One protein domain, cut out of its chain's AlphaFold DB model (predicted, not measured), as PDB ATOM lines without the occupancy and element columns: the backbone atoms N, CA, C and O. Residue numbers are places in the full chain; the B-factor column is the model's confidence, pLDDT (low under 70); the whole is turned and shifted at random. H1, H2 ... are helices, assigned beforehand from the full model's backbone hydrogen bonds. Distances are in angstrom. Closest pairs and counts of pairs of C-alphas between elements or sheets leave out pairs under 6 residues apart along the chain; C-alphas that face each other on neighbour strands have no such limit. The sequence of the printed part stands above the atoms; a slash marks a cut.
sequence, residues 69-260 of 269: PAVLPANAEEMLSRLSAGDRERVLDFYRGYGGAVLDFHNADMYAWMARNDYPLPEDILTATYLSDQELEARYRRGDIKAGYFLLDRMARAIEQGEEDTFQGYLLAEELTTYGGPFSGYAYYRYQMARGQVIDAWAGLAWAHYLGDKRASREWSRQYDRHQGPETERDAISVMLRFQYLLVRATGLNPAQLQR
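AT A GLANCE: This is residues 69 to 260 of the 269 residues of an uncharacterized protein of Rehaibacterium terrae (UniProt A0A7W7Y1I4). H6, H7 and H8 make the core, an up-and-down bundle with each helix running against the one before it, and their centres form a triangle; H9 and H10 continue the row of hairpins from H8. The long H11 crosses H9 and the end of H7, while H4 and H5 pack on H6 and H2 packs across H4. The printed part has 192 residues, with twelve named helices, H1 to H12 along the chain, and no named strand: the class is all helix. The whole is compact, with a radius of gyration of the C-alphas of 16.2 A and spans of 48 by 37 by 35 A.

HOW THE PARTS SIT: Start at H1, residues 76 to 81, close to but not clearly touching H2, residues 85 to 96; their closest C-alphas, Leu 80 and Arg 88, are 6.0 A apart. Next comes H3, residues 108 to 116, which touches no helix. H4, residues 122 to 129, touches H2 about perpendicular at 87 degrees, closest at C-alphas Pro 122 and Val 91, 5.9 A. H5, residues 133 to 140, forms a hairpin with the hub H6, residues 145 to 160, at a shallow tilt of 33 degrees, only just short of steep; residues 146 to 151 of H6 alone touch H5, closest at C-alphas Leu 136 and Ala 147, 5.0 A. H6 touches H4 with residues 146 to 150 alone, closest at C-alphas Ala 128 and Phe 150, 6.8 A. H7, residues 167 to 178, forms a hairpin with H6 at a steep tilt of 39 degrees, closest at C-alphas Leu 152 and Gly 169, 6.4 A. H8, residues 182 to 194, touches H6 at 17 degrees, the same way, closest at C-alphas Ala 156 and Tyr 191, 4.8 A. H9, residues 198 to 210, forms a hairpin with H8 at 9 degrees, closest at C-alphas Tyr 189 and Ala 201, 4.0 A. H10, residues 215 to 227, touches H9 with residues 215 to 220 alone, closest at C-alphas Leu 205 and Ala 216, 5.3 A. H11, residues 233 to 253, touches H9 at a steep tilt of 56 degrees, closest at C-alphas Ala 203 and Phe 243, 4.8 A. Residues 246 to 253 of H11 alone touch H7, residues 174 to 178 alone, closest at C-alphas Thr 178 and Ala 250, 4.4 A. H12, residues 255 to 259, is close to H11 but not clearly touching, at 6.9 A between C-alphas Thr 251 and Leu 258. Every O i to N i+4 pair is within hydrogen-bond range in H1 to H6 and H9 to H11; H7 has 7 of 8, H8 8 of 9, and H12 0 of 1 beside 2 of 2 O i to N i+3 pairs.

IN THESE COORDINATES: Find C-alpha 76 at (-35.929, -21.697, -37.561), where H1 begins. H6 runs 23.1 A from C-alpha 145 at (-38.674, -21.997, -14.903), and H11 runs 30.3 A to C-alpha 253 at (-27.250, -24.095, -4.591).

THE WHOLE: The two C-alphas farthest apart, Ala 70 and Arg 234, are 50.2 A apart. The printed part has no cut; the link H2 to H3 is long, with 11 residues. Mean pLDDT of the printed part is 92.1, with residues 69, 228 to 230 and 260 under 70.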
ATOM      1  N   PRO A  69     -44.622 -31.418 -31.031       63.06
ATOM      2  CA  PRO A  69     -45.007 -31.381 -32.431       63.06
ATOM      3  C   PRO A  69     -44.789 -32.757 -33.063       63.06
ATOM      4  O   PRO A  69     -43.735 -33.370 -32.902       63.06
ATOM      5  N   ALA A  70     -45.772 -33.225 -33.840       72.06
ATOM      6  CA  ALA A  70     -45.700 -34.517 -34.529       72.06
ATOM      7  C   ALA A  70     -44.517 -34.610 -35.518       72.06
ATOM      8  O   ALA A  70     -44.073 -35.706 -35.850       72.06
ATOM      9  N   VAL A  71     -44.005 -33.460 -35.979       86.12
ATOM     10  CA  VAL A  71     -42.823 -33.340 -36.840       86.12
ATOM     11  C   VAL A  71     -41.971 -32.163 -36.359       86.12
ATOM     12  O   VAL A  71     -42.425 -31.014 -36.382       86.12
ATOM     13  N   LEU A  72     -40.729 -32.436 -35.951       89.56
ATOM     14  CA  LEU A  72     -39.766 -31.398 -35.568       89.56
ATOM     15  C   LEU A  72     -39.416 -30.520 -36.786       89.56
ATOM     16  O   LEU A  72     -39.264 -31.054 -37.885       89.56
ATOM     17  N   PRO A  73     -39.309 -29.190 -36.633       93.19
ATOM     18  CA  PRO A  73     -38.896 -28.313 -37.725       93.19
ATOM     19  C   PRO A  73     -37.428 -28.557 -38.102       93.19
ATOM     20  O   PRO A  73     -36.579 -28.748 -37.230       93.19
ATOM     21  N   ALA A  74     -37.107 -28.508 -39.395       94.00
ATOM     22  CA  ALA A  74     -35.740 -28.659 -39.878       94.00
ATOM     23  C   ALA A  74     -34.880 -27.418 -39.603       94.00
ATOM     24  O   ALA A  74     -33.666 -27.533 -39.531       94.00
ATOM     25  N   ASN A  75     -35.467 -26.232 -39.453       94.81
ATOM     26  CA  ASN A  75     -34.752 -24.999 -39.118       94.81
ATOM     27  C   ASN A  75     -35.715 -23.929 -38.570       94.81
ATOM     28  O   ASN A  75     -36.937 -24.119 -38.548       94.81
ATOM     29  N   ALA A  76     -35.156 -22.802 -38.122       94.12
ATOM     30  CA  ALA A  76     -35.929 -21.697 -37.561       94.12
ATOM     31  C   ALA A  76     -36.946 -21.106 -38.552       94.12
ATOM     32  O   ALA A  76     -38.053 -20.750 -38.151       94.12
ATOM     33  N   GLU A  77     -36.608 -21.033 -39.842       95.62
ATOM     34  CA  GLU A  77     -37.508 -20.515 -40.877       95.62
ATOM     35  C   GLU A  77     -38.743 -21.406 -41.040       95.62
ATOM     36  O   GLU A  77     -39.870 -20.913 -41.003       95.62
ATOM     37  N   GLU A  78     -38.551 -22.724 -41.134       95.62
ATOM     38  CA  GLU A  78     -39.650 -23.681 -41.223       95.62
ATOM     39  C   GLU A  78     -40.545 -23.605 -39.983       95.62
ATOM     40  O   GLU A  78     -41.768 -23.544 -40.107       95.62
ATOM     41  N   MET A  79     -39.955 -23.542 -38.786       95.00
ATOM     42  CA  MET A  79     -40.709 -23.389 -37.541       95.00
ATOM     43  C   MET A  79     -41.583 -22.129 -37.555       95.00
ATOM     44  O   MET A  79     -42.771 -22.201 -37.247       95.00
ATOM     45  N   LEU A  80     -41.019 -20.986 -37.954       95.12
ATOM     46  CA  LEU A  80     -41.739 -19.713 -38.025       95.12
ATOM     47  C   LEU A  80     -42.795 -19.689 -39.139       95.12
ATOM     48  O   LEU A  80     -43.795 -18.985 -39.005       95.12
ATOM     49  N   SER A  81     -42.607 -20.452 -40.220       96.25
ATOM     50  CA  SER A  81     -43.574 -20.558 -41.325       96.25
ATOM     51  C   SER A  81     -44.889 -21.238 -40.923       96.25
ATOM     52  O   SER A  81     -45.911 -21.036 -41.574       96.25
ATOM     53  N   ARG A  82     -44.874 -22.014 -39.829       95.31
ATOM     54  CA  ARG A  82     -46.053 -22.700 -39.276       95.31
ATOM     55  C   ARG A  82     -46.952 -21.773 -38.451       95.31
ATOM     56  O   ARG A  82     -48.063 -22.163 -38.103       95.31
ATOM     57  N   LEU A  83     -46.478 -20.575 -38.112       96.25
ATOM     58  CA  LEU A  83     -47.196 -19.610 -37.283       96.25
ATOM     59  C   LEU A  83     -48.023 -18.645 -38.136       96.25
ATOM     60  O   LEU A  83     -47.674 -18.327 -39.276       96.25
ATOM     61  N   SER A  84     -49.096 -18.107 -37.550       97.00
ATOM     62  CA  SER A  84     -49.799 -16.965 -38.139       97.00
ATOM     63  C   SER A  84     -48.869 -15.743 -38.212       97.00
ATOM     64  O   SER A  84     -47.884 -15.650 -37.478       97.00
ATOM     65  N   ALA A  85     -49.175 -14.770 -39.076       96.75
ATOM     66  CA  ALA A  85     -48.336 -13.576 -39.213       96.75
ATOM     67  C   ALA A  85     -48.161 -12.814 -37.883       96.75
ATOM     68  O   ALA A  85     -47.045 -12.396 -37.575       96.75
ATOM     69  N   GLY A  86     -49.233 -12.688 -37.091       97.50
ATOM     70  CA  GLY A  86     -49.196 -12.019 -35.787       97.50
ATOM     71  C   GLY A  86     -48.449 -12.822 -34.721       97.50
ATOM     72  O   GLY A  86     -47.678 -12.257 -33.951       97.50
ATOM     73  N   ASP A  87     -48.604 -14.146 -34.704       97.69
ATOM     74  CA  ASP A  87     -47.872 -15.001 -33.760       97.69
ATOM     75  C   ASP A  87     -46.378 -15.037 -34.069       97.69
ATOM     76  O   ASP A  87     -45.543 -14.921 -33.172       97.69
ATOM     77  N   ARG A  88     -46.031 -15.106 -35.356       96.81
ATOM     78  CA  ARG A  88     -44.650 -14.991 -35.823       96.81
ATOM     79  C   ARG A  88     -44.018 -13.677 -35.371       96.81
ATOM     80  O   ARG A  88     -42.871 -13.682 -34.936       96.81
ATOM     81  N   GLU A  89     -44.743 -12.564 -35.467       96.88
ATOM     82  CA  GLU A  89     -44.252 -11.258 -35.020       96.88
ATOM     83  C   GLU A  89     -43.965 -11.240 -33.515       96.88
ATOM     84  O   GLU A  89     -42.880 -10.820 -33.123       96.88
ATOM     85  N   ARG A  90     -44.871 -11.769 -32.683       96.06
ATOM     86  CA  ARG A  90     -44.670 -11.866 -31.224       96.06
ATOM     87  C   ARG A  90     -43.449 -12.706 -30.859       96.06
ATOM     88  O   ARG A  90     -42.648 -12.300 -30.021       96.06
ATOM     89  N   VAL A  91     -43.276 -13.854 -31.514       96.25
ATOM     90  CA  VAL A  91     -42.118 -14.735 -31.297       96.25
ATOM     91  C   VAL A  91     -40.819 -14.039 -31.700       96.25
ATOM     92  O   VAL A  91     -39.843 -14.064 -30.950       96.25
ATOM     93  N   LEU A  92     -40.797 -13.378 -32.859       95.56
ATOM     94  CA  LEU A  92     -39.626 -12.622 -33.304       95.56
ATOM     95  C   LEU A  92     -39.322 -11.435 -32.387       95.56
ATOM     96  O   LEU A  92     -38.152 -11.141 -32.151       95.56
ATOM     97  N   ASP A  93     -40.348 -10.761 -31.872       95.25
ATOM     98  CA  ASP A  93     -40.196  -9.652 -30.937       95.25
ATOM     99  C   ASP A  93     -39.566 -10.102 -29.614       95.25
ATOM    100  O   ASP A  93     -38.602  -9.487 -29.161       95.25
ATOM    101  N   PHE A  94     -40.027 -11.224 -29.054       96.12
ATOM    102  CA  PHE A  94     -39.401 -11.850 -27.889       96.12
ATOM    103  C   PHE A  94     -37.912 -12.132 -28.138       96.12
ATOM    104  O   PHE A  94     -37.046 -11.637 -27.417       96.12
ATOM    105  N   TYR A  95     -37.580 -12.846 -29.216       95.56
ATOM    106  CA  TYR A  95     -36.194 -13.222 -29.513       95.56
ATOM    107  C   TYR A  95     -35.276 -12.051 -29.889       95.56
ATOM    108  O   TYR A  95     -34.051 -12.155 -29.744       95.56
ATOM    109  N   ARG A  96     -35.836 -10.923 -30.340       93.50
ATOM    110  CA  ARG A  96     -35.068  -9.708 -30.639       93.50
ATOM    111  C   ARG A  96     -34.374  -9.161 -29.395       93.50
ATOM    112  O   ARG A  96     -33.222  -8.743 -29.505       93.50
ATOM    113  N   GLY A  97     -35.022  -9.238 -28.229       91.31
ATOM    114  CA  GLY A  97     -34.442  -8.803 -26.954       91.31
ATOM    115  C   GLY A  97     -33.134  -9.524 -26.607       91.31
ATOM    116  O   GLY A  97     -32.257  -8.955 -25.966       91.31
ATOM    117  N   TYR A  98     -32.957 -10.751 -27.092       93.12
ATOM    118  CA  TYR A  98     -31.796 -11.590 -26.796       93.12
ATOM    119  C   TYR A  98     -30.711 -11.555 -27.884       93.12
ATOM    120  O   TYR A  98     -29.780 -12.359 -27.851       93.12
ATOM    121  N   GLY A  99     -30.824 -10.661 -28.874       82.50
ATOM    122  CA  GLY A  99     -29.821 -10.508 -29.934       82.50
ATOM    123  C   GLY A  99     -30.059 -11.336 -31.203       82.50
ATOM    124  O   GLY A  99     -29.220 -11.373 -32.106       82.50
ATOM    125  N   GLY A 100     -31.217 -11.991 -31.326       75.12
ATOM    126  CA  GLY A 100     -31.652 -12.704 -32.535       75.12
ATOM    127  C   GLY A 100     -30.887 -13.997 -32.853       75.12
ATOM    128  O   GLY A 100     -31.483 -14.925 -33.389       75.12
ATOM    129  N   ALA A 101     -29.607 -14.123 -32.470       83.69
ATOM    130  CA  ALA A 101     -28.845 -15.372 -32.593       83.69
ATOM    131  C   ALA A 101     -29.446 -16.516 -31.767       83.69
ATOM    132  O   ALA A 101     -29.220 -17.672 -32.090       83.69
ATOM    133  N   VAL A 102     -30.198 -16.218 -30.709       87.06
ATOM    134  CA  VAL A 102     -30.731 -17.232 -29.783       87.06
ATOM    135  C   VAL A 102     -31.772 -18.145 -30.440       87.06
ATOM    136  O   VAL A 102     -31.887 -19.307 -30.063       87.06
ATOM    137  N   LEU A 103     -32.474 -17.654 -31.466       89.00
ATOM    138  CA  LEU A 103     -33.427 -18.437 -32.261       89.00
ATOM    139  C   LEU A 103     -32.765 -19.198 -33.422       89.00
ATOM    140  O   LEU A 103     -33.412 -19.988 -34.099       89.00
ATOM    141  N   ASP A 104     -31.482 -18.959 -33.685       88.31
ATOM    142  CA  ASP A 104     -30.792 -19.463 -34.869       88.31
ATOM    143  C   ASP A 104     -30.507 -20.967 -34.729       88.31
ATOM    144  O   ASP A 104     -29.611 -21.361 -33.978       88.31
ATOM    145  N   PHE A 105     -31.290 -21.815 -35.403       92.31
ATOM    146  CA  PHE A 105     -31.056 -23.257 -35.507       92.31
ATOM    147  C   PHE A 105     -31.275 -23.764 -36.936       92.31
ATOM    148  O   PHE A 105     -32.119 -23.249 -37.676       92.31
ATOM    149  N   HIS A 106     -30.518 -24.798 -37.317       91.69
ATOM    150  CA  HIS A 106     -30.418 -25.262 -38.712       91.69
ATOM    151  C   HIS A 106     -30.736 -26.748 -38.919       91.69
ATOM    152  O   HIS A 106     -30.601 -27.250 -40.033       91.69
ATOM    153  N   ASN A 107     -31.094 -27.470 -37.857       91.69
ATOM    154  CA  ASN A 107     -31.520 -28.866 -37.931       91.69
ATOM    155  C   ASN A 107     -32.477 -29.203 -36.774       91.69
ATOM    156  O   ASN A 107     -32.543 -28.491 -35.766       91.69
ATOM    157  N   ALA A 108     -33.200 -30.314 -36.923       93.06
ATOM    158  CA  ALA A 108     -34.151 -30.801 -35.926       93.06
ATOM    159  C   ALA A 108     -33.482 -31.204 -34.599       93.06
ATOM    160  O   ALA A 108     -34.080 -31.021 -33.540       93.06
ATOM    161  N   ASP A 109     -32.237 -31.695 -34.630       91.69
ATOM    162  CA  ASP A 109     -31.492 -32.073 -33.420       91.69
ATOM    163  C   ASP A 109     -31.230 -30.865 -32.520       91.69
ATOM    164  O   ASP A 109     -31.341 -30.951 -31.297       91.69
ATOM    165  N   MET A 110     -30.927 -29.719 -33.126       91.50
ATOM    166  CA  MET A 110     -30.714 -28.468 -32.420       91.50
ATOM    167  C   MET A 110     -32.012 -27.914 -31.830       91.50
ATOM    168  O   MET A 110     -31.999 -27.453 -30.691       91.50
ATOM    169  N   TYR A 111     -33.137 -28.019 -32.545       92.94
ATOM    170  CA  TYR A 111     -34.453 -27.696 -31.982       92.94
ATOM    171  C   TYR A 111     -34.792 -28.612 -30.796       92.94
ATOM    172  O   TYR A 111     -35.175 -28.137 -29.729       92.94
ATOM    173  N   ALA A 112     -34.578 -29.923 -30.938       92.31
ATOM    174  CA  ALA A 112     -34.799 -30.881 -29.859       92.31
ATOM    175  C   ALA A 112     -33.879 -30.617 -28.656       92.31
ATOM    176  O   ALA A 112     -34.295 -30.776 -27.509       92.31
ATOM    177  N   TRP A 113     -32.635 -30.199 -28.895       91.75
ATOM    178  CA  TRP A 113     -31.726 -29.782 -27.832       91.75
ATOM    179  C   TRP A 113     -32.210 -28.512 -27.137       91.75
ATOM    180  O   TRP A 113     -32.236 -28.497 -25.911       91.75
ATOM    181  N   MET A 114     -32.654 -27.493 -27.881       93.12
ATOM    182  CA  MET A 114     -33.247 -26.280 -27.304       93.12
ATOM    183  C   MET A 114     -34.436 -26.627 -26.399       93.12
ATOM    184  O   MET A 114     -34.487 -26.163 -25.262       93.12
ATOM    185  N   ALA A 115     -35.331 -27.505 -26.859       92.31
ATOM    186  CA  ALA A 115     -36.475 -27.971 -26.080       92.31
ATOM    187  C   ALA A 115     -36.061 -28.666 -24.767       92.31
ATOM    188  O   ALA A 115     -36.626 -28.374 -23.719       92.31
ATOM    189  N   ARG A 116     -35.047 -29.547 -24.808       91.12
ATOM    190  CA  ARG A 116     -34.507 -30.234 -23.614       91.12
ATOM    191  C   ARG A 116     -33.733 -29.319 -22.662       91.12
ATOM    192  O   ARG A 116     -33.516 -29.698 -21.520       91.12
ATOM    193  N   ASN A 117     -33.288 -28.161 -23.144       91.31
ATOM    194  CA  ASN A 117     -32.488 -27.187 -22.398       91.31
ATOM    195  C   ASN A 117     -33.307 -25.939 -22.027       91.31
ATOM    196  O   ASN A 117     -32.756 -24.842 -21.915       91.31
ATOM    197  N   ASP A 118     -34.623 -26.113 -21.873       91.62
ATOM    198  CA  ASP A 118     -35.574 -25.120 -21.368       91.62
ATOM    199  C   ASP A 118     -35.653 -23.811 -22.167       91.62
ATOM    200  O   ASP A 118     -36.083 -22.779 -21.649       91.62
ATOM    201  N   TYR A 119     -35.296 -23.826 -23.456       94.81
ATOM    202  CA  TYR A 119     -35.500 -22.651 -24.305       94.81
ATOM    203  C   TYR A 119     -37.002 -22.367 -24.448       94.81
ATOM    204  O   TYR A 119     -37.772 -23.300 -24.692       94.81
ATOM    205  N   PRO A 120     -37.430 -21.094 -24.359       95.88
ATOM    206  CA  PRO A 120     -38.784 -20.684 -24.708       95.88
ATOM    207  C   PRO A 120     -39.084 -20.951 -26.182       95.88
ATOM    208  O   PRO A 120     -38.623 -20.231 -27.066       95.88
ATOM    209  N   LEU A 121     -39.851 -21.988 -26.482       95.31
ATOM    210  CA  LEU A 121     -40.278 -22.293 -27.843       95.31
ATOM    211  C   LEU A 121     -41.440 -21.371 -28.254       95.31
ATOM    212  O   LEU A 121     -42.033 -20.714 -27.394       95.31
ATOM    213  N   PRO A 122     -41.778 -21.271 -29.554       94.81
ATOM    214  CA  PRO A 122     -42.874 -20.420 -30.012       94.81
ATOM    215  C   PRO A 122     -44.171 -20.594 -29.220       94.81
ATOM    216  O   PRO A 122     -44.779 -19.613 -28.812       94.81
ATOM    217  N   GLU A 123     -44.571 -21.827 -28.953       94.06
ATOM    218  CA  GLU A 123     -45.770 -22.159 -28.195       94.06
ATOM    219  C   GLU A 123     -45.707 -21.700 -26.728       94.06
ATOM    220  O   GLU A 123     -46.709 -21.207 -26.202       94.06
ATOM    221  N   ASP A 124     -44.530 -21.756 -26.095       96.31
ATOM    222  CA  ASP A 124     -44.315 -21.217 -24.748       96.31
ATOM    223  C   ASP A 124     -44.473 -19.692 -24.757       96.31
ATOM    224  O   ASP A 124     -45.177 -19.129 -23.920       96.31
ATOM    225  N   ILE A 125     -43.852 -19.024 -25.739       97.12
ATOM    226  CA  ILE A 125     -43.875 -17.563 -25.896       97.12
ATOM    227  C   ILE A 125     -45.305 -17.073 -26.124       97.12
ATOM    228  O   ILE A 125     -45.756 -16.114 -25.490       97.12
ATOM    229  N   LEU A 126     -46.042 -17.733 -27.019       96.62
ATOM    230  CA  LEU A 126     -47.427 -17.381 -27.309       96.62
ATOM    231  C   LEU A 126     -48.307 -17.584 -26.082       96.62
ATOM    232  O   LEU A 126     -49.074 -16.687 -25.746       96.62
ATOM    233  N   THR A 127     -48.149 -18.697 -25.365       96.62
ATOM    234  CA  THR A 127     -48.910 -18.936 -24.134       96.62
ATOM    235  C   THR A 127     -48.600 -17.876 -23.080       96.62
ATOM    236  O   THR A 127     -49.516 -17.275 -22.519       96.62
ATOM    237  N   ALA A 128     -47.321 -17.576 -22.856       97.31
ATOM    238  CA  ALA A 128     -46.891 -16.579 -21.885       97.31
ATOM    239  C   ALA A 128     -47.340 -15.156 -22.237       97.31
ATOM    240  O   ALA A 128     -47.570 -14.356 -21.335       97.31
ATOM    241  N   THR A 129     -47.525 -14.836 -23.521       95.81
ATOM    242  CA  THR A 129     -48.041 -13.527 -23.965       95.81
ATOM    243  C   THR A 129     -49.428 -13.227 -23.385       95.81
ATOM    244  O   THR A 129     -49.757 -12.064 -23.164       95.81
ATOM    245  N   TYR A 130     -50.227 -14.256 -23.098       95.31
ATOM    246  CA  TYR A 130     -51.586 -14.109 -22.573       95.31
ATOM    247  C   TYR A 130     -51.689 -14.204 -21.047       95.31
ATOM    248  O   TYR A 130     -52.779 -14.026 -20.511       95.31
ATOM    249  N   LEU A 131     -50.585 -14.475 -20.347       97.25
ATOM    250  CA  LEU A 131     -50.557 -14.538 -18.886       97.25
ATOM    251  C   LEU A 131     -50.259 -13.162 -18.287       97.25
ATOM    252  O   LEU A 131     -49.479 -12.391 -18.842       97.25
ATOM    253  N   SER A 132     -50.834 -12.850 -17.135       98.06
ATOM    254  CA  SER A 132     -50.448 -11.702 -16.307       98.06
ATOM    255  C   SER A 132     -49.123 -11.951 -15.570       98.06
ATOM    256  O   SER A 132     -48.679 -13.091 -15.432       98.06
ATOM    257  N   ASP A 133     -48.490 -10.891 -15.059       98.12
ATOM    258  CA  ASP A 133     -47.249 -11.015 -14.273       98.12
ATOM    259  C   ASP A 133     -47.462 -11.843 -13.000       98.12
ATOM    260  O   ASP A 133     -46.625 -12.674 -12.656       98.12
ATOM    261  N   GLN A 134     -48.629 -11.703 -12.359       98.12
ATOM    262  CA  GLN A 134     -49.004 -12.501 -11.191       98.12
ATOM    263  C   GLN A 134     -49.139 -13.993 -11.536       98.12
ATOM    264  O   GLN A 134     -48.728 -14.851 -10.754       98.12
ATOM    265  N   GLU A 135     -49.698 -14.326 -12.703       98.31
ATOM    266  CA  GLU A 135     -49.800 -15.715 -13.163       98.31
ATOM    267  C   GLU A 135     -48.433 -16.306 -13.516       98.31
ATOM    268  O   GLU A 135     -48.173 -17.466 -13.186       98.31
ATOM    269  N   LEU A 136     -47.554 -15.525 -14.154       98.25
ATOM    270  CA  LEU A 136     -46.175 -15.936 -14.428       98.25
ATOM    271  C   LEU A 136     -45.405 -16.176 -13.126       98.25
ATOM    272  O   LEU A 136     -44.777 -17.221 -12.969       98.25
ATOM    273  N   GLU A 137     -45.518 -15.269 -12.154       97.56
ATOM    274  CA  GLU A 137     -44.894 -15.424 -10.841       97.56
ATOM    275  C   GLU A 137     -45.427 -16.663 -10.105       97.56
ATOM    276  O   GLU A 137     -44.652 -17.468  -9.584       97.56
ATOM    277  N   ALA A 138     -46.746 -16.875 -10.098       97.56
ATOM    278  CA  ALA A 138     -47.361 -18.036  -9.460       97.56
ATOM    279  C   ALA A 138     -46.966 -19.364 -10.130       97.56
ATOM    280  O   ALA A 138     -46.864 -20.391  -9.456       97.56
ATOM    281  N   ARG A 139     -46.754 -19.381 -11.450       96.94
ATOM    282  CA  ARG A 139     -46.220 -20.548 -12.174       96.94
ATOM    283  C   ARG A 139     -44.754 -20.792 -11.833       96.94
ATOM    284  O   ARG A 139     -44.397 -21.921 -11.505       96.94
ATOM    285  N   TYR A 140     -43.937 -19.742 -11.823       96.75
ATOM    286  CA  TYR A 140     -42.527 -19.833 -11.459       96.75
ATOM    287  C   TYR A 140     -42.330 -20.389 -10.044       96.75
ATOM    288  O   TYR A 140     -41.580 -21.341  -9.853       96.75
ATOM    289  N   ARG A 141     -43.101 -19.900  -9.063       95.88
ATOM    290  CA  ARG A 141     -43.086 -20.424  -7.682       95.88
ATOM    291  C   ARG A 141     -43.479 -21.904  -7.577       95.88
ATOM    292  O   ARG A 141     -43.147 -22.544  -6.585       95.88
ATOM    293  N   ARG A 142     -44.173 -22.452  -8.579       95.81
ATOM    294  CA  ARG A 142     -44.515 -23.883  -8.686       95.81
ATOM    295  C   ARG A 142     -43.476 -24.702  -9.463       95.81
ATOM    296  O   ARG A 142     -43.686 -25.893  -9.664       95.81
ATOM    297  N   GLY A 143     -42.368 -24.089  -9.878       93.25
ATOM    298  CA  GLY A 143     -41.262 -24.749 -10.574       93.25
ATOM    299  C   GLY A 143     -41.265 -24.594 -12.097       93.25
ATOM    300  O   GLY A 143     -40.426 -25.201 -12.757       93.25
ATOM    301  N   ASP A 144     -42.164 -23.790 -12.674       95.00
ATOM    302  CA  ASP A 144     -42.135 -23.471 -14.109       95.00
ATOM    303  C   ASP A 144     -41.052 -22.417 -14.396       95.00
ATOM    304  O   ASP A 144     -41.281 -21.207 -14.321       95.00
ATOM    305  N   ILE A 145     -39.838 -22.876 -14.702       95.00
ATOM    306  CA  ILE A 145     -38.674 -21.997 -14.903       95.00
ATOM    307  C   ILE A 145     -38.871 -21.055 -16.097       95.00
ATOM    308  O   ILE A 145     -38.460 -19.891 -16.039       95.00
ATOM    309  N   LYS A 146     -39.566 -21.507 -17.151       96.38
ATOM    310  CA  LYS A 146     -39.862 -20.673 -18.322       96.38
ATOM    311  C   LYS A 146     -40.758 -19.495 -17.954       96.38
ATOM    312  O   LYS A 146     -40.520 -18.391 -18.439       96.38
ATOM    313  N   ALA A 147     -41.719 -19.680 -17.045       97.81
ATOM    314  CA  ALA A 147     -42.515 -18.569 -16.518       97.81
ATOM    315  C   ALA A 147     -41.640 -17.477 -15.873       97.81
ATOM    316  O   ALA A 147     -41.889 -16.290 -16.083       97.81
ATOM    317  N   GLY A 148     -40.568 -17.869 -15.176       97.75
ATOM    318  CA  GLY A 148     -39.568 -16.940 -14.648       97.75
ATOM    319  C   GLY A 148     -38.806 -16.189 -15.747       97.75
ATOM    320  O   GLY A 148     -38.613 -14.981 -15.631       97.75
ATOM    321  N   TYR A 149     -38.436 -16.856 -16.849       97.81
ATOM    322  CA  TYR A 149     -37.816 -16.188 -18.005       97.81
ATOM    323  C   TYR A 149     -38.727 -15.118 -18.617       97.81
ATOM    324  O   TYR A 149     -38.261 -14.019 -18.915       97.81
ATOM    325  N   PHE A 150     -40.018 -15.419 -18.779       98.38
ATOM    326  CA  PHE A 150     -40.988 -14.469 -19.327       98.38
ATOM    327  C   PHE A 150     -41.249 -13.291 -18.390       98.38
ATOM    328  O   PHE A 150     -41.316 -12.153 -18.852       98.38
ATOM    329  N   LEU A 151     -41.356 -13.547 -17.083       98.44
ATOM    330  CA  LEU A 151     -41.493 -12.491 -16.083       98.44
ATOM    331  C   LEU A 151     -40.275 -11.557 -16.109       98.44
ATOM    332  O   LEU A 151     -40.430 -10.337 -16.130       98.44
ATOM    333  N   LEU A 152     -39.068 -12.122 -16.194       98.25
ATOM    334  CA  LEU A 152     -37.839 -11.337 -16.258       98.25
ATOM    335  C   LEU A 152     -37.719 -10.521 -17.560       98.25
ATOM    336  O   LEU A 152     -37.259  -9.381 -17.513       98.25
ATOM    337  N   ASP A 153     -38.156 -11.050 -18.710       98.19
ATOM    338  CA  ASP A 153     -38.192 -10.279 -19.967       98.19
ATOM    339  C   ASP A 153     -39.132  -9.071 -19.868       98.19
ATOM    340  O   ASP A 153     -38.780  -7.979 -20.313       98.19
ATOM    341  N   ARG A 154     -40.300  -9.228 -19.231       98.12
ATOM    342  CA  ARG A 154     -41.229  -8.109 -19.005       98.12
ATOM    343  C   ARG A 154     -40.627  -7.038 -18.107       98.12
ATOM    344  O   ARG A 154     -40.704  -5.864 -18.454       98.12
ATOM    345  N   MET A 155     -39.957  -7.436 -17.027       98.38
ATOM    346  CA  MET A 155     -39.214  -6.504 -16.171       98.38
ATOM    347  C   MET A 155     -38.109  -5.778 -16.955       98.38
ATOM    348  O   MET A 155     -37.950  -4.570 -16.814       98.38
ATOM    349  N   ALA A 156     -37.379  -6.480 -17.828       98.06
ATOM    350  CA  ALA A 156     -36.371  -5.859 -18.687       98.06
ATOM    351  C   ALA A 156     -36.988  -4.828 -19.651       98.06
ATOM    352  O   ALA A 156     -36.459  -3.729 -19.803       98.06
ATOM    353  N   ARG A 157     -38.128  -5.150 -20.274       97.62
ATOM    354  CA  ARG A 157     -38.863  -4.225 -21.155       97.62
ATOM    355  C   ARG A 157     -39.389  -3.001 -20.406       97.62
ATOM    356  O   ARG A 157     -39.318  -1.903 -20.948       97.62
ATOM    357  N   ALA A 158     -39.894  -3.176 -19.188       97.88
ATOM    358  CA  ALA A 158     -40.356  -2.077 -18.343       97.88
ATOM    359  C   ALA A 158     -39.221  -1.079 -18.055       97.88
ATOM    360  O   ALA A 158     -39.386   0.126 -18.249       97.88
ATOM    361  N   ILE A 159     -38.027  -1.577 -17.712       97.88
ATOM    362  CA  ILE A 159     -36.833  -0.741 -17.494       97.88
ATOM    363  C   ILE A 159     -36.473   0.053 -18.758       97.88
ATOM    364  O   ILE A 159     -36.211   1.252 -18.695       97.88
ATOM    365  N   GLU A 160     -36.513  -0.578 -19.934       96.25
ATOM    366  CA  GLU A 160     -36.263   0.117 -21.208       96.25
ATOM    367  C   GLU A 160     -37.314   1.179 -21.546       96.25
ATOM    368  O   GLU A 160     -37.020   2.131 -22.271       96.25
ATOM    369  N   GLN A 161     -38.531   1.029 -21.024       97.19
ATOM    370  CA  GLN A 161     -39.612   2.009 -21.138       97.19
ATOM    371  C   GLN A 161     -39.504   3.133 -20.093       97.19
ATOM    372  O   GLN A 161     -40.317   4.056 -20.105       97.19
ATOM    373  N   GLY A 162     -38.471   3.104 -19.245       97.06
ATOM    374  CA  GLY A 162     -38.177   4.132 -18.251       97.06
ATOM    375  C   GLY A 162     -38.732   3.842 -16.859       97.06
ATOM    376  O   GLY A 162     -38.701   4.736 -16.015       97.06
ATOM    377  N   GLU A 163     -39.236   2.632 -16.606       97.25
ATOM    378  CA  GLU A 163     -39.591   2.214 -15.249       97.25
ATOM    379  C   GLU A 163     -38.341   1.958 -14.400       97.25
ATOM    380  O   GLU A 163     -37.261   1.633 -14.903       97.25
ATOM    381  N   GLU A 164     -38.480   2.123 -13.085       94.94
ATOM    382  CA  GLU A 164     -37.378   1.881 -12.161       94.94
ATOM    383  C   GLU A 164     -37.064   0.386 -12.048       94.94
ATOM    384  O   GLU A 164     -37.945  -0.469 -11.944       94.94
ATOM    385  N   ASP A 165     -35.770   0.080 -12.019       94.00
ATOM    386  CA  ASP A 165     -35.285  -1.261 -11.738       94.00
ATOM    387  C   ASP A 165     -35.683  -1.707 -10.324       94.00
ATOM    388  O   ASP A 165     -35.442  -1.009  -9.337       94.00
ATOM    389  N   THR A 166     -36.256  -2.906 -10.211       93.69
ATOM    390  CA  THR A 166     -36.689  -3.457  -8.927       93.69
ATOM    391  C   THR A 166     -35.674  -4.454  -8.384       93.69
ATOM    392  O   THR A 166     -35.103  -5.275  -9.100       93.69
ATOM    393  N   PHE A 167     -35.511  -4.469  -7.058       94.81
ATOM    394  CA  PHE A 167     -34.699  -5.492  -6.394       94.81
ATOM    395  C   PHE A 167     -35.210  -6.919  -6.672       94.81
ATOM    396  O   PHE A 167     -34.422  -7.861  -6.729       94.81
ATOM    397  N   GLN A 168     -36.521  -7.076  -6.888       95.75
ATOM    398  CA  GLN A 168     -37.140  -8.351  -7.251       95.75
ATOM    399  C   GLN A 168     -36.634  -8.880  -8.596       95.75
ATOM    400  O   GLN A 168     -36.287 -10.057  -8.674       95.75
ATOM    401  N   GLY A 169     -36.520  -8.026  -9.619       96.62
ATOM    402  CA  GLY A 169     -35.962  -8.424 -10.912       96.62
ATOM    403  C   GLY A 169     -34.519  -8.913 -10.790       96.62
ATOM    404  O   GLY A 169     -34.168  -9.952 -11.348       96.62
ATOM    405  N   TYR A 170     -33.703  -8.241  -9.972       96.25
ATOM    406  CA  TYR A 170     -32.321  -8.656  -9.730       96.25
ATOM    407  C   TYR A 170     -32.245 -10.022  -9.045       96.25
ATOM    408  O   TYR A 170     -31.477 -10.884  -9.476       96.25
ATOM    409  N   LEU A 171     -33.058 -10.242  -8.007       96.88
ATOM    410  CA  LEU A 171     -33.122 -11.533  -7.326       96.88
ATOM    411  C   LEU A 171     -33.591 -12.649  -8.260       96.88
ATOM    412  O   LEU A 171     -32.996 -13.724  -8.241       96.88
ATOM    413  N   LEU A 172     -34.604 -12.388  -9.088       97.62
ATOM    414  CA  LEU A 172     -35.116 -13.351 -10.059       97.62
ATOM    415  C   LEU A 172     -34.056 -13.699 -11.110       97.62
ATOM    416  O   LEU A 172     -33.820 -14.876 -11.368       97.62
ATOM    417  N   ALA A 173     -33.371 -12.703 -11.681       97.50
ATOM    418  CA  ALA A 173     -32.288 -12.923 -12.641       97.50
ATOM    419  C   ALA A 173     -31.186 -13.807 -12.046       97.50
ATOM    420  O   ALA A 173     -30.750 -14.779 -12.665       97.50
ATOM    421  N   GLU A 174     -30.768 -13.494 -10.821       95.44
ATOM    422  CA  GLU A 174     -29.814 -14.292 -10.072       95.44
ATOM    423  C   GLU A 174     -30.333 -15.717  -9.861       95.44
ATOM    424  O   GLU A 174     -29.658 -16.683 -10.215       95.44
ATOM    425  N   GLU A 175     -31.512 -15.894  -9.278       95.75
ATOM    426  CA  GLU A 175     -32.093 -17.211  -9.018       95.75
ATOM    427  C   GLU A 175     -32.203 -18.065 -10.290       95.75
ATOM    428  O   GLU A 175     -31.791 -19.223 -10.272       95.75
ATOM    429  N   LEU A 176     -32.623 -17.488 -11.418       96.00
ATOM    430  CA  LEU A 176     -32.755 -18.194 -12.696       96.00
ATOM    431  C   LEU A 176     -31.442 -18.825 -13.176       96.00
ATOM    432  O   LEU A 176     -31.460 -19.930 -13.719       96.00
ATOM    433  N   THR A 177     -30.295 -18.187 -12.923       94.69
ATOM    434  CA  THR A 177     -28.981 -18.780 -13.245       94.69
ATOM    435  C   THR A 177     -28.655 -20.019 -12.408       94.69
ATOM    436  O   THR A 177     -27.883 -20.866 -12.847       94.69
ATOM    437  N   THR A 178     -29.291 -20.205 -11.248       92.56
ATOM    438  CA  THR A 178     -29.080 -21.393 -10.404       92.56
ATOM    439  C   THR A 178     -29.804 -22.636 -10.921       92.56
ATOM    440  O   THR A 178     -29.421 -23.750 -10.568       92.56
ATOM    441  N   TYR A 179     -30.804 -22.483 -11.798       86.25
ATOM    442  CA  TYR A 179     -31.516 -23.618 -12.395       86.25
ATOM    443  C   TYR A 179     -30.740 -24.281 -13.543       86.25
ATOM    444  O   TYR A 179     -31.067 -25.401 -13.918       86.25
ATOM    445  N   GLY A 180     -29.665 -23.653 -14.040       73.38
ATOM    446  CA  GLY A 180     -28.615 -24.339 -14.803       73.38
ATOM    447  C   GLY A 180     -28.850 -24.557 -16.299       73.38
ATOM    448  O   GLY A 180     -28.042 -25.239 -16.921       73.38
ATOM    449  N   GLY A 181     -29.896 -23.979 -16.893       89.31
ATOM    450  CA  GLY A 181     -30.121 -24.029 -18.341       89.31
ATOM    451  C   GLY A 181     -29.283 -22.991 -19.109       89.31
ATOM    452  O   GLY A 181     -29.056 -21.892 -18.602       89.31
ATOM    453  N   PRO A 182     -28.847 -23.258 -20.355       94.25
ATOM    454  CA  PRO A 182     -28.185 -22.252 -21.188       94.25
ATOM    455  C   PRO A 182     -29.031 -20.980 -21.374       94.25
ATOM    456  O   PRO A 182     -28.491 -19.870 -21.354       94.25
ATOM    457  N   PHE A 183     -30.363 -21.118 -21.481       95.88
ATOM    458  CA  PHE A 183     -31.260 -19.974 -21.660       95.88
ATOM    459  C   PHE A 183     -31.286 -19.014 -20.463       95.88
ATOM    460  O   PHE A 183     -31.457 -17.811 -20.661       95.88
ATOM    461  N   SER A 184     -31.007 -19.480 -19.240       96.12
ATOM    462  CA  SER A 184     -30.914 -18.581 -18.082       96.12
ATOM    463  C   SER A 184     -29.798 -17.544 -18.241       96.12
ATOM    464  O   SER A 184     -29.921 -16.434 -17.736       96.12
ATOM    465  N   GLY A 185     -28.730 -17.871 -18.980       96.25
ATOM    466  CA  GLY A 185     -27.667 -16.924 -19.318       96.25
ATOM    467  C   GLY A 185     -28.143 -15.813 -20.251       96.25
ATOM    468  O   GLY A 185     -27.785 -14.653 -20.057       96.25
ATOM    469  N   TYR A 186     -29.009 -16.139 -21.215       97.31
ATOM    470  CA  TYR A 186     -29.641 -15.150 -22.089       97.31
ATOM    471  C   TYR A 186     -30.674 -14.296 -21.347       97.31
ATOM    472  O   TYR A 186     -30.689 -13.082 -21.535       97.31
ATOM    473  N   ALA A 187     -31.488 -14.899 -20.472       97.56
ATOM    474  CA  ALA A 187     -32.406 -14.190 -19.575       97.56
ATOM    475  C   ALA A 187     -31.661 -13.179 -18.691       97.56
ATOM    476  O   ALA A 187     -32.019 -12.002 -18.649       97.56
ATOM    477  N   TYR A 188     -30.564 -13.619 -18.074       97.62
ATOM    478  CA  TYR A 188     -29.681 -12.764 -17.290       97.62
ATOM    479  C   TYR A 188     -29.062 -11.644 -18.136       97.62
ATOM    480  O   TYR A 188     -29.153 -10.472 -17.776       97.62
ATOM    481  N   TYR A 189     -28.490 -11.988 -19.296       97.19
ATOM    482  CA  TYR A 189     -27.921 -11.031 -20.250       97.19
ATOM    483  C   TYR A 189     -28.919  -9.927 -20.612       97.19
ATOM    484  O   TYR A 189     -28.612  -8.744 -20.477       97.19
ATOM    485  N   ARG A 190     -30.128 -10.315 -21.025       97.00
ATOM    486  CA  ARG A 190     -31.205  -9.415 -21.445       97.00
ATOM    487  C   ARG A 190     -31.552  -8.390 -20.371       97.00
ATOM    488  O   ARG A 190     -31.635  -7.199 -20.666       97.00
ATOM    489  N   TYR A 191     -31.762  -8.869 -19.149       98.06
ATOM    490  CA  TYR A 191     -32.145  -8.038 -18.017       98.06
ATOM    491  C   TYR A 191     -31.014  -7.090 -17.602       98.06
ATOM    492  O   TYR A 191     -31.237  -5.893 -17.433       98.06
ATOM    493  N   GLN A 192     -29.772  -7.575 -17.542       97.12
ATOM    494  CA  GLN A 192     -28.625  -6.730 -17.202       97.12
ATOM    495  C   GLN A 192     -28.330  -5.681 -18.287       97.12
ATOM    496  O   GLN A 192     -27.957  -4.559 -17.948       97.12
ATOM    497  N   MET A 193     -28.563  -5.989 -19.570       95.25
ATOM    498  CA  MET A 193     -28.498  -4.988 -20.642       95.25
ATOM    499  C   MET A 193     -29.532  -3.877 -20.451       95.25
ATOM    500  O   MET A 193     -29.170  -2.708 -20.574       95.25
ATOM    501  N   ALA A 194     -30.780  -4.215 -20.105       96.88
ATOM    502  CA  ALA A 194     -31.816  -3.216 -19.825       96.88
ATOM    503  C   ALA A 194     -31.411  -2.280 -18.670       96.88
ATOM    504  O   ALA A 194     -31.655  -1.081 -18.721       96.88
ATOM    505  N   ARG A 195     -30.689  -2.806 -17.673       96.69
ATOM    506  CA  ARG A 195     -30.137  -2.044 -16.537       96.69
ATOM    507  C   ARG A 195     -28.845  -1.275 -16.838       96.69
ATOM    508  O   ARG A 195     -28.265  -0.674 -15.932       96.69
ATOM    509  N   GLY A 196     -28.326  -1.357 -18.063       94.12
ATOM    510  CA  GLY A 196     -27.025  -0.789 -18.427       94.12
ATOM    511  C   GLY A 196     -25.820  -1.470 -17.758       94.12
ATOM    512  O   GLY A 196     -24.721  -0.922 -17.770       94.12
ATOM    513  N   GLN A 197     -25.992  -2.663 -17.179       94.75
ATOM    514  CA  GLN A 197     -24.938  -3.429 -16.503       94.75
ATOM    515  C   GLN A 197     -24.216  -4.354 -17.492       94.75
ATOM    516  O   GLN A 197     -24.360  -5.576 -17.464       94.75
ATOM    517  N   VAL A 198     -23.423  -3.768 -18.395       92.31
ATOM    518  CA  VAL A 198     -22.794  -4.487 -19.523       92.31
ATOM    519  C   VAL A 198     -21.866  -5.626 -19.071       92.31
ATOM    520  O   VAL A 198     -21.873  -6.700 -19.671       92.31
ATOM    521  N   ILE A 199     -21.104  -5.430 -17.987       92.50
ATOM    522  CA  ILE A 199     -20.207  -6.463 -17.433       92.50
ATOM    523  C   ILE A 199     -20.992  -7.705 -17.004       92.50
ATOM    524  O   ILE A 199     -20.620  -8.829 -17.350       92.50
ATOM    525  N   ASP A 200     -22.099  -7.503 -16.288       95.31
ATOM    526  CA  ASP A 200     -22.957  -8.601 -15.857       95.31
ATOM    527  C   ASP A 200     -23.669  -9.242 -17.046       95.31
ATOM    528  O   ASP A 200     -23.767 -10.466 -17.132       95.31
ATOM    529  N   ALA A 201     -24.104  -8.432 -18.009       95.50
ATOM    530  CA  ALA A 201     -24.726  -8.942 -19.215       95.50
ATOM    531  C   ALA A 201     -23.795  -9.925 -19.945       95.50
ATOM    532  O   ALA A 201     -24.188 -11.053 -20.258       95.50
ATOM    533  N   TRP A 202     -22.531  -9.553 -20.155       94.69
ATOM    534  CA  TRP A 202     -21.551 -10.455 -20.761       94.69
ATOM    535  C   TRP A 202     -21.276 -11.697 -19.920       94.69
ATOM    536  O   TRP A 202     -21.126 -12.777 -20.489       94.69
ATOM    537  N   ALA A 203     -21.299 -11.610 -18.589       95.69
ATOM    538  CA  ALA A 203     -21.215 -12.802 -17.747       95.69
ATOM    539  C   ALA A 203     -22.367 -13.794 -18.017       95.69
ATOM    540  O   ALA A 203     -22.135 -15.003 -18.031       95.69
ATOM    541  N   GLY A 204     -23.571 -13.301 -18.333       96.56
ATOM    542  CA  GLY A 204     -24.700 -14.123 -18.790       96.56
ATOM    543  C   GLY A 204     -24.452 -14.822 -20.136       96.56
ATOM    544  O   GLY A 204     -24.785 -15.995 -20.309       96.56
ATOM    545  N   LEU A 205     -23.786 -14.160 -21.085       95.62
ATOM    546  CA  LEU A 205     -23.387 -14.802 -22.346       95.62
ATOM    547  C   LEU A 205     -22.265 -15.836 -22.141       95.62
ATOM    548  O   LEU A 205     -22.302 -16.908 -22.749       95.62
ATOM    549  N   ALA A 206     -21.294 -15.558 -21.263       94.75
ATOM    550  CA  ALA A 206     -20.283 -16.545 -20.868       94.75
ATOM    551  C   ALA A 206     -20.924 -17.775 -20.213       94.75
ATOM    552  O   ALA A 206     -20.518 -18.902 -20.497       94.75
ATOM    553  N   TRP A 207     -21.956 -17.569 -19.391       95.00
ATOM    554  CA  TRP A 207     -22.752 -18.635 -18.791       95.00
ATOM    555  C   TRP A 207     -23.413 -19.535 -19.842       95.00
ATOM    556  O   TRP A 207     -23.194 -20.747 -19.838       95.00
ATOM    557  N   ALA A 208     -24.157 -18.952 -20.787       94.75
ATOM    558  CA  ALA A 208     -24.804 -19.709 -21.862       94.75
ATOM    559  C   ALA A 208     -23.783 -20.504 -22.702       94.75
ATOM    560  O   ALA A 208     -24.003 -21.678 -23.012       94.75
ATOM    561  N   HIS A 209     -22.624 -19.904 -22.995       93.25
ATOM    562  CA  HIS A 209     -21.526 -20.587 -23.678       93.25
ATOM    563  C   HIS A 209     -20.961 -21.761 -22.866       93.25
ATOM    564  O   HIS A 209     -20.758 -22.848 -23.407       93.25
ATOM    565  N   TYR A 210     -20.716 -21.559 -21.569       92.25
ATOM    566  CA  TYR A 210     -20.184 -22.581 -20.663       92.25
ATOM    567  C   TYR A 210     -21.087 -23.821 -20.570       92.25
ATOM    568  O   TYR A 210     -20.585 -24.938 -20.394       92.25
ATOM    569  N   LEU A 211     -22.400 -23.631 -20.718       91.19
ATOM    570  CA  LEU A 211     -23.403 -24.697 -20.750       91.19
ATOM    571  C   LEU A 211     -23.610 -25.314 -22.144       91.19
ATOM    572  O   LEU A 211     -24.430 -26.211 -22.304       91.19
ATOM    573  N   GLY A 212     -22.834 -24.892 -23.144       90.06
ATOM    574  CA  GLY A 212     -22.781 -25.526 -24.460       90.06
ATOM    575  C   GLY A 212     -23.447 -24.745 -25.590       90.06
ATOM    576  O   GLY A 212     -23.305 -25.159 -26.743       90.06
ATOM    577  N   ASP A 213     -24.099 -23.604 -25.330       92.62
ATOM    578  CA  ASP A 213     -24.649 -22.782 -26.413       92.62
ATOM    579  C   ASP A 213     -23.577 -21.893 -27.059       92.62
ATOM    580  O   ASP A 213     -23.331 -20.745 -26.676       92.62
ATOM    581  N   LYS A 214     -22.953 -22.405 -28.120       90.31
ATOM    582  CA  LYS A 214     -21.944 -21.663 -28.894       90.31
ATOM    583  C   LYS A 214     -22.500 -20.416 -29.590       90.31
ATOM    584  O   LYS A 214     -21.713 -19.540 -29.958       90.31
ATOM    585  N   ARG A 215     -23.822 -20.280 -29.750       91.31
ATOM    586  CA  ARG A 215     -24.438 -19.056 -30.293       91.31
ATOM    587  C   ARG A 215     -24.187 -17.862 -29.382       91.31
ATOM    588  O   ARG A 215     -24.082 -16.744 -29.880       91.31
ATOM    589  N   ALA A 216     -24.004 -18.089 -28.080       93.19
ATOM    590  CA  ALA A 216     -23.709 -17.037 -27.114       93.19
ATOM    591  C   ALA A 216     -22.392 -16.321 -27.433       93.19
ATOM    592  O   ALA A 216     -22.308 -15.110 -27.271       93.19
ATOM    593  N   SER A 217     -21.393 -17.021 -27.984       89.62
ATOM    594  CA  SER A 217     -20.154 -16.384 -28.454       89.62
ATOM    595  C   SER A 217     -20.376 -15.496 -29.673       89.62
ATOM    596  O   SER A 217     -19.736 -14.457 -29.786       89.62
ATOM    597  N   ARG A 218     -21.279 -15.880 -30.588       89.31
ATOM    598  CA  ARG A 218     -21.629 -15.032 -31.740       89.31
ATOM    599  C   ARG A 218     -22.320 -13.762 -31.273       89.31
ATOM    600  O   ARG A 218     -22.003 -12.683 -31.765       89.31
ATOM    601  N   GLU A 219     -23.230 -13.898 -30.313       89.12
ATOM    602  CA  GLU A 219     -23.899 -12.743 -29.732       89.12
ATOM    603  C   GLU A 219     -22.922 -11.862 -28.959       89.12
ATOM    604  O   GLU A 219     -22.898 -10.656 -29.176       89.12
ATOM    605  N   TRP A 220     -22.022 -12.456 -28.175       89.19
ATOM    606  CA  TRP A 220     -20.932 -11.729 -27.534       89.19
ATOM    607  C   TRP A 220     -20.137 -10.914 -28.553       89.19
ATOM    608  O   TRP A 220     -19.941  -9.722 -28.350       89.19
ATOM    609  N   SER A 221     -19.690 -11.521 -29.660       86.69
ATOM    610  CA  SER A 221     -18.936 -10.806 -30.698       86.69
ATOM    611  C   SER A 221     -19.730  -9.641 -31.291       86.69
ATOM    612  O   SER A 221     -19.198  -8.543 -31.398       86.69
ATOM    613  N   ARG A 222     -21.017  -9.837 -31.605       85.62
ATOM    614  CA  ARG A 222     -21.879  -8.757 -32.119       85.62
ATOM    615  C   ARG A 222     -22.023  -7.609 -31.126       85.62
ATOM    616  O   ARG A 222     -22.017  -6.449 -31.524       85.62
ATOM    617  N   GLN A 223     -22.183  -7.927 -29.847       83.88
ATOM    618  CA  GLN A 223     -22.364  -6.930 -28.794       83.88
ATOM    619  C   GLN A 223     -21.057  -6.214 -28.459       83.88
ATOM    620  O   GLN A 223     -21.078  -5.013 -28.208       83.88
ATOM    621  N   TYR A 224     -19.923  -6.914 -28.529       82.50
ATOM    622  CA  TYR A 224     -18.593  -6.318 -28.437       82.50
ATOM    623  C   TYR A 224     -18.426  -5.223 -29.498       82.50
ATOM    624  O   TYR A 224     -18.051  -4.104 -29.164       82.50
ATOM    625  N   ASP A 225     -18.789  -5.510 -30.751       81.00
ATOM    626  CA  ASP A 225     -18.675  -4.538 -31.843       81.00
ATOM    627  C   ASP A 225     -19.629  -3.338 -31.672       81.00
ATOM    628  O   ASP A 225     -19.274  -2.213 -32.021       81.00
ATOM    629  N   ARG A 226     -20.831  -3.546 -31.111       81.12
ATOM    630  CA  ARG A 226     -21.823  -2.473 -30.887       81.12
ATOM    631  C   ARG A 226     -21.511  -1.580 -29.689       81.12
ATOM    632  O   ARG A 226     -21.715  -0.373 -29.766       81.12
ATOM    633  N   HIS A 227     -21.064  -2.171 -28.585       75.00
ATOM    634  CA  HIS A 227     -20.879  -1.488 -27.300       75.00
ATOM    635  C   HIS A 227     -19.409  -1.215 -26.968       75.00
ATOM    636  O   HIS A 227     -19.100  -0.908 -25.825       75.00
ATOM    637  N   GLN A 228     -18.516  -1.335 -27.955       69.62
ATOM    638  CA  GLN A 228     -17.063  -1.165 -27.810       69.62
ATOM    639  C   GLN A 228     -16.393  -2.138 -26.833       69.62
ATOM    640  O   GLN A 228     -15.245  -1.938 -26.459       69.62
ATOM    641  N   GLY A 229     -17.053  -3.252 -26.508       64.88
ATOM    642  CA  GLY A 229     -16.458  -4.330 -25.729       64.88
ATOM    643  C   GLY A 229     -15.914  -3.896 -24.356       64.88
ATOM    644  O   GLY A 229     -16.039  -2.748 -23.940       64.88
ATOM    645  N   PRO A 230     -15.356  -4.835 -23.578       68.38
ATOM    646  CA  PRO A 230     -14.514  -4.476 -22.460       68.38
ATOM    647  C   PRO A 230     -13.293  -3.790 -23.077       68.38
ATOM    648  O   PRO A 230     -12.460  -4.451 -23.703       68.38
ATOM    649  N   GLU A 231     -13.233  -2.465 -22.970       70.94
ATOM    650  CA  GLU A 231     -12.157  -1.654 -23.550       70.94
ATOM    651  C   GLU A 231     -10.827  -1.921 -22.837       70.94
ATOM    652  O   GLU A 231      -9.746  -1.722 -23.400       70.94
ATOM    653  N   THR A 232     -10.903  -2.402 -21.592       74.19
ATOM    654  CA  THR A 232      -9.747  -2.609 -20.731       74.19
ATOM    655  C   THR A 232      -9.613  -4.054 -20.253       74.19
ATOM    656  O   THR A 232     -10.573  -4.814 -20.124       74.19
ATOM    657  N   GLU A 233      -8.381  -4.435 -19.907       75.31
ATOM    658  CA  GLU A 233      -8.098  -5.693 -19.202       75.31
ATOM    659  C   GLU A 233      -8.880  -5.793 -17.879       75.31
ATOM    660  O   GLU A 233      -9.325  -6.872 -17.492       75.31
ATOM    661  N   ARG A 234      -9.119  -4.655 -17.216       76.62
ATOM    662  CA  ARG A 234      -9.924  -4.582 -15.994       76.62
ATOM    663  C   ARG A 234     -11.372  -5.011 -16.238       76.62
ATOM    664  O   ARG A 234     -11.936  -5.724 -15.408       76.62
ATOM    665  N   ASP A 235     -11.962  -4.617 -17.358       84.25
ATOM    666  CA  ASP A 235     -13.333  -4.996 -17.705       84.25
ATOM    667  C   ASP A 235     -13.414  -6.494 -18.019       84.25
ATOM    668  O   ASP A 235     -14.289  -7.188 -17.506       84.25
ATOM    669  N   ALA A 236     -12.438  -7.029 -18.758       84.94
ATOM    670  CA  ALA A 236     -12.310  -8.465 -19.008       84.94
ATOM    671  C   ALA A 236     -12.222  -9.288 -17.708       84.94
ATOM    672  O   ALA A 236     -12.926 -10.291 -17.553       84.94
ATOM    673  N   ILE A 237     -11.402  -8.843 -16.749       88.69
ATOM    674  CA  ILE A 237     -11.310  -9.449 -15.412       88.69
ATOM    675  C   ILE A 237     -12.654  -9.353 -14.688       88.69
ATOM    676  O   ILE A 237     -13.073 -10.316 -14.052       88.69
ATOM    677  N   SER A 238     -13.351  -8.223 -14.801       92.69
ATOM    678  CA  SER A 238     -14.633  -8.012 -14.123       92.69
ATOM    679  C   SER A 238     -15.715  -8.956 -14.654       92.69
ATOM    680  O   SER A 238     -16.441  -9.554 -13.861       92.69
ATOM    681  N   VAL A 239     -15.765  -9.186 -15.972       93.12
ATOM    682  CA  VAL A 239     -16.667 -10.187 -16.562       93.12
ATOM    683  C   VAL A 239     -16.322 -11.590 -16.076       93.12
ATOM    684  O   VAL A 239     -17.212 -12.349 -15.697       93.12
ATOM    685  N   MET A 240     -15.031 -11.938 -16.045       93.25
ATOM    686  CA  MET A 240     -14.579 -13.237 -15.544       93.25
ATOM    687  C   MET A 240     -14.965 -13.437 -14.070       93.25
ATOM    688  O   MET A 240     -15.474 -14.499 -13.722       93.25
ATOM    689  N   LEU A 241     -14.763 -12.430 -13.216       95.25
ATOM    690  CA  LEU A 241     -15.146 -12.482 -11.803       95.25
ATOM    691  C   LEU A 241     -16.659 -12.630 -11.640       95.25
ATOM    692  O   LEU A 241     -17.105 -13.422 -10.810       95.25
ATOM    693  N   ARG A 242     -17.460 -11.931 -12.455       96.44
ATOM    694  CA  ARG A 242     -18.915 -12.095 -12.413       96.44
ATOM    695  C   ARG A 242     -19.344 -13.486 -12.866       96.44
ATOM    696  O   ARG A 242     -20.159 -14.114 -12.199       96.44
ATOM    697  N   PHE A 243     -18.768 -14.000 -13.945       96.00
ATOM    698  CA  PHE A 243     -19.020 -15.365 -14.394       96.00
ATOM    699  C   PHE A 243     -18.650 -16.400 -13.315       96.00
ATOM    700  O   PHE A 243     -19.436 -17.303 -13.032       96.00
ATOM    701  N   GLN A 244     -17.495 -16.243 -12.657       95.00
ATOM    702  CA  GLN A 244     -17.089 -17.105 -11.542       95.00
ATOM    703  C   GLN A 244     -18.070 -17.028 -10.370       95.00
ATOM    704  O   GLN A 244     -18.395 -18.060  -9.789       95.00
ATOM    705  N   TYR A 245     -18.569 -15.836 -10.042       95.44
ATOM    706  CA  TYR A 245     -19.599 -15.665  -9.022       95.44
ATOM    707  C   TYR A 245     -20.864 -16.472  -9.352       95.44
ATOM    708  O   TYR A 245     -21.323 -17.242  -8.505       95.44
ATOM    709  N   LEU A 246     -21.375 -16.369 -10.587       94.38
ATOM    710  CA  LEU A 246     -22.531 -17.155 -11.040       94.38
ATOM    711  C   LEU A 246     -22.258 -18.664 -10.925       94.38
ATOM    712  O   LEU A 246     -23.089 -19.410 -10.409       94.38
ATOM    713  N   LEU A 247     -21.063 -19.108 -11.329       92.81
ATOM    714  CA  LEU A 247     -20.654 -20.512 -11.259       92.81
ATOM    715  C   LEU A 247     -20.584 -21.041  -9.826       92.81
ATOM    716  O   LEU A 247     -21.142 -22.102  -9.539       92.81
ATOM    717  N   VAL A 248     -19.934 -20.314  -8.916       93.56
ATOM    718  CA  VAL A 248     -19.831 -20.696  -7.500       93.56
ATOM    719  C   VAL A 248     -21.218 -20.756  -6.867       93.56
ATOM    720  O   VAL A 248     -21.538 -21.726  -6.179       93.56
ATOM    721  N   ARG A 249     -22.067 -19.761  -7.139       93.50
ATOM    722  CA  ARG A 249     -23.428 -19.704  -6.602       93.50
ATOM    723  C   ARG A 249     -24.289 -20.866  -7.098       93.50
ATOM    724  O   ARG A 249     -24.906 -21.545  -6.281       93.50
ATOM    725  N   ALA A 250     -24.287 -21.141  -8.400       91.69
ATOM    726  CA  ALA A 250     -25.017 -22.274  -8.959       91.69
ATOM    727  C   ALA A 250     -24.479 -23.623  -8.453       91.69
ATOM    728  O   ALA A 250     -25.264 -24.512  -8.142       91.69
ATOM    729  N   THR A 251     -23.160 -23.762  -8.287       90.00
ATOM    730  CA  THR A 251     -22.552 -24.978  -7.716       90.00
ATOM    731  C   THR A 251     -22.980 -25.195  -6.267       90.00
ATOM    732  O   THR A 251     -23.265 -26.324  -5.879       90.00
ATOM    733  N   GLY A 252     -23.043 -24.128  -5.467       91.56
ATOM    734  CA  GLY A 252     -23.442 -24.210  -4.063       91.56
ATOM    735  C   GLY A 252     -24.930 -24.498  -3.859       91.56
ATOM    736  O   GLY A 252     -25.286 -25.200  -2.917       91.56
ATOM    737  N   LEU A 253     -25.795 -23.973  -4.732       91.44
ATOM    738  CA  LEU A 253     -27.250 -24.095  -4.591       91.44
ATOM    739  C   LEU A 253     -27.838 -25.282  -5.360       91.44
ATOM    740  O   LEU A 253     -28.820 -25.868  -4.914       91.44
ATOM    741  N   ASN A 254     -27.260 -25.645  -6.508       87.94
ATOM    742  CA  ASN A 254     -27.793 -26.692  -7.376       87.94
ATOM    743  C   ASN A 254     -26.697 -27.424  -8.186       87.94
ATOM    744  O   ASN A 254     -26.648 -27.340  -9.419       87.94
ATOM    745  N   PRO A 255     -25.812 -28.192  -7.523       86.50
ATOM    746  CA  PRO A 255     -24.696 -28.862  -8.195       86.50
ATOM    747  C   PRO A 255     -25.149 -29.900  -9.233       86.50
ATOM    748  O   PRO A 255     -24.453 -30.124 -10.221       86.50
ATOM    749  N   ALA A 256     -26.323 -30.514  -9.044       84.31
ATOM    750  CA  ALA A 256     -26.869 -31.514  -9.960       84.31
ATOM    751  C   ALA A 256     -27.219 -30.926 -11.336       84.31
ATOM    752  O   ALA A 256     -27.103 -31.616 -12.348       84.31
ATOM    753  N   GLN A 257     -27.622 -29.655 -11.400       73.75
ATOM    754  CA  GLN A 257     -27.926 -29.006 -12.674       73.75
ATOM    755  C   GLN A 257     -26.671 -28.765 -13.518       73.75
ATOM    756  O   GLN A 257     -26.682 -29.022 -14.717       73.75
ATOM    757  N   LEU A 258     -25.549 -28.390 -12.899       77.19
ATOM    758  CA  LEU A 258     -24.280 -28.205 -13.617       77.19
ATOM    759  C   LEU A 258     -23.705 -29.509 -14.191       77.19
ATOM    760  O   LEU A 258     -22.864 -29.467 -15.089       77.19
ATOM    761  N   GLN A 259     -24.154 -30.661 -13.689       74.00
ATOM    762  CA  GLN A 259     -23.772 -31.975 -14.208       74.00
ATOM    763  C   GLN A 259     -24.562 -32.367 -15.461       74.00
ATOM    764  O   GLN A 259     -24.074 -33.185 -16.239       74.00
ATOM    765  N   ARG A 260     -25.725 -31.747 -15.721       68.00
ATOM    766  CA  ARG A 260     -26.520 -31.934 -16.949       68.00
ATOM    767  C   ARG A 260     -25.950 -31.156 -18.134       68.00
ATOM    768  O   ARG A 260     -26.684 -30.597 -18.943       68.00
TER     769      ARG A 260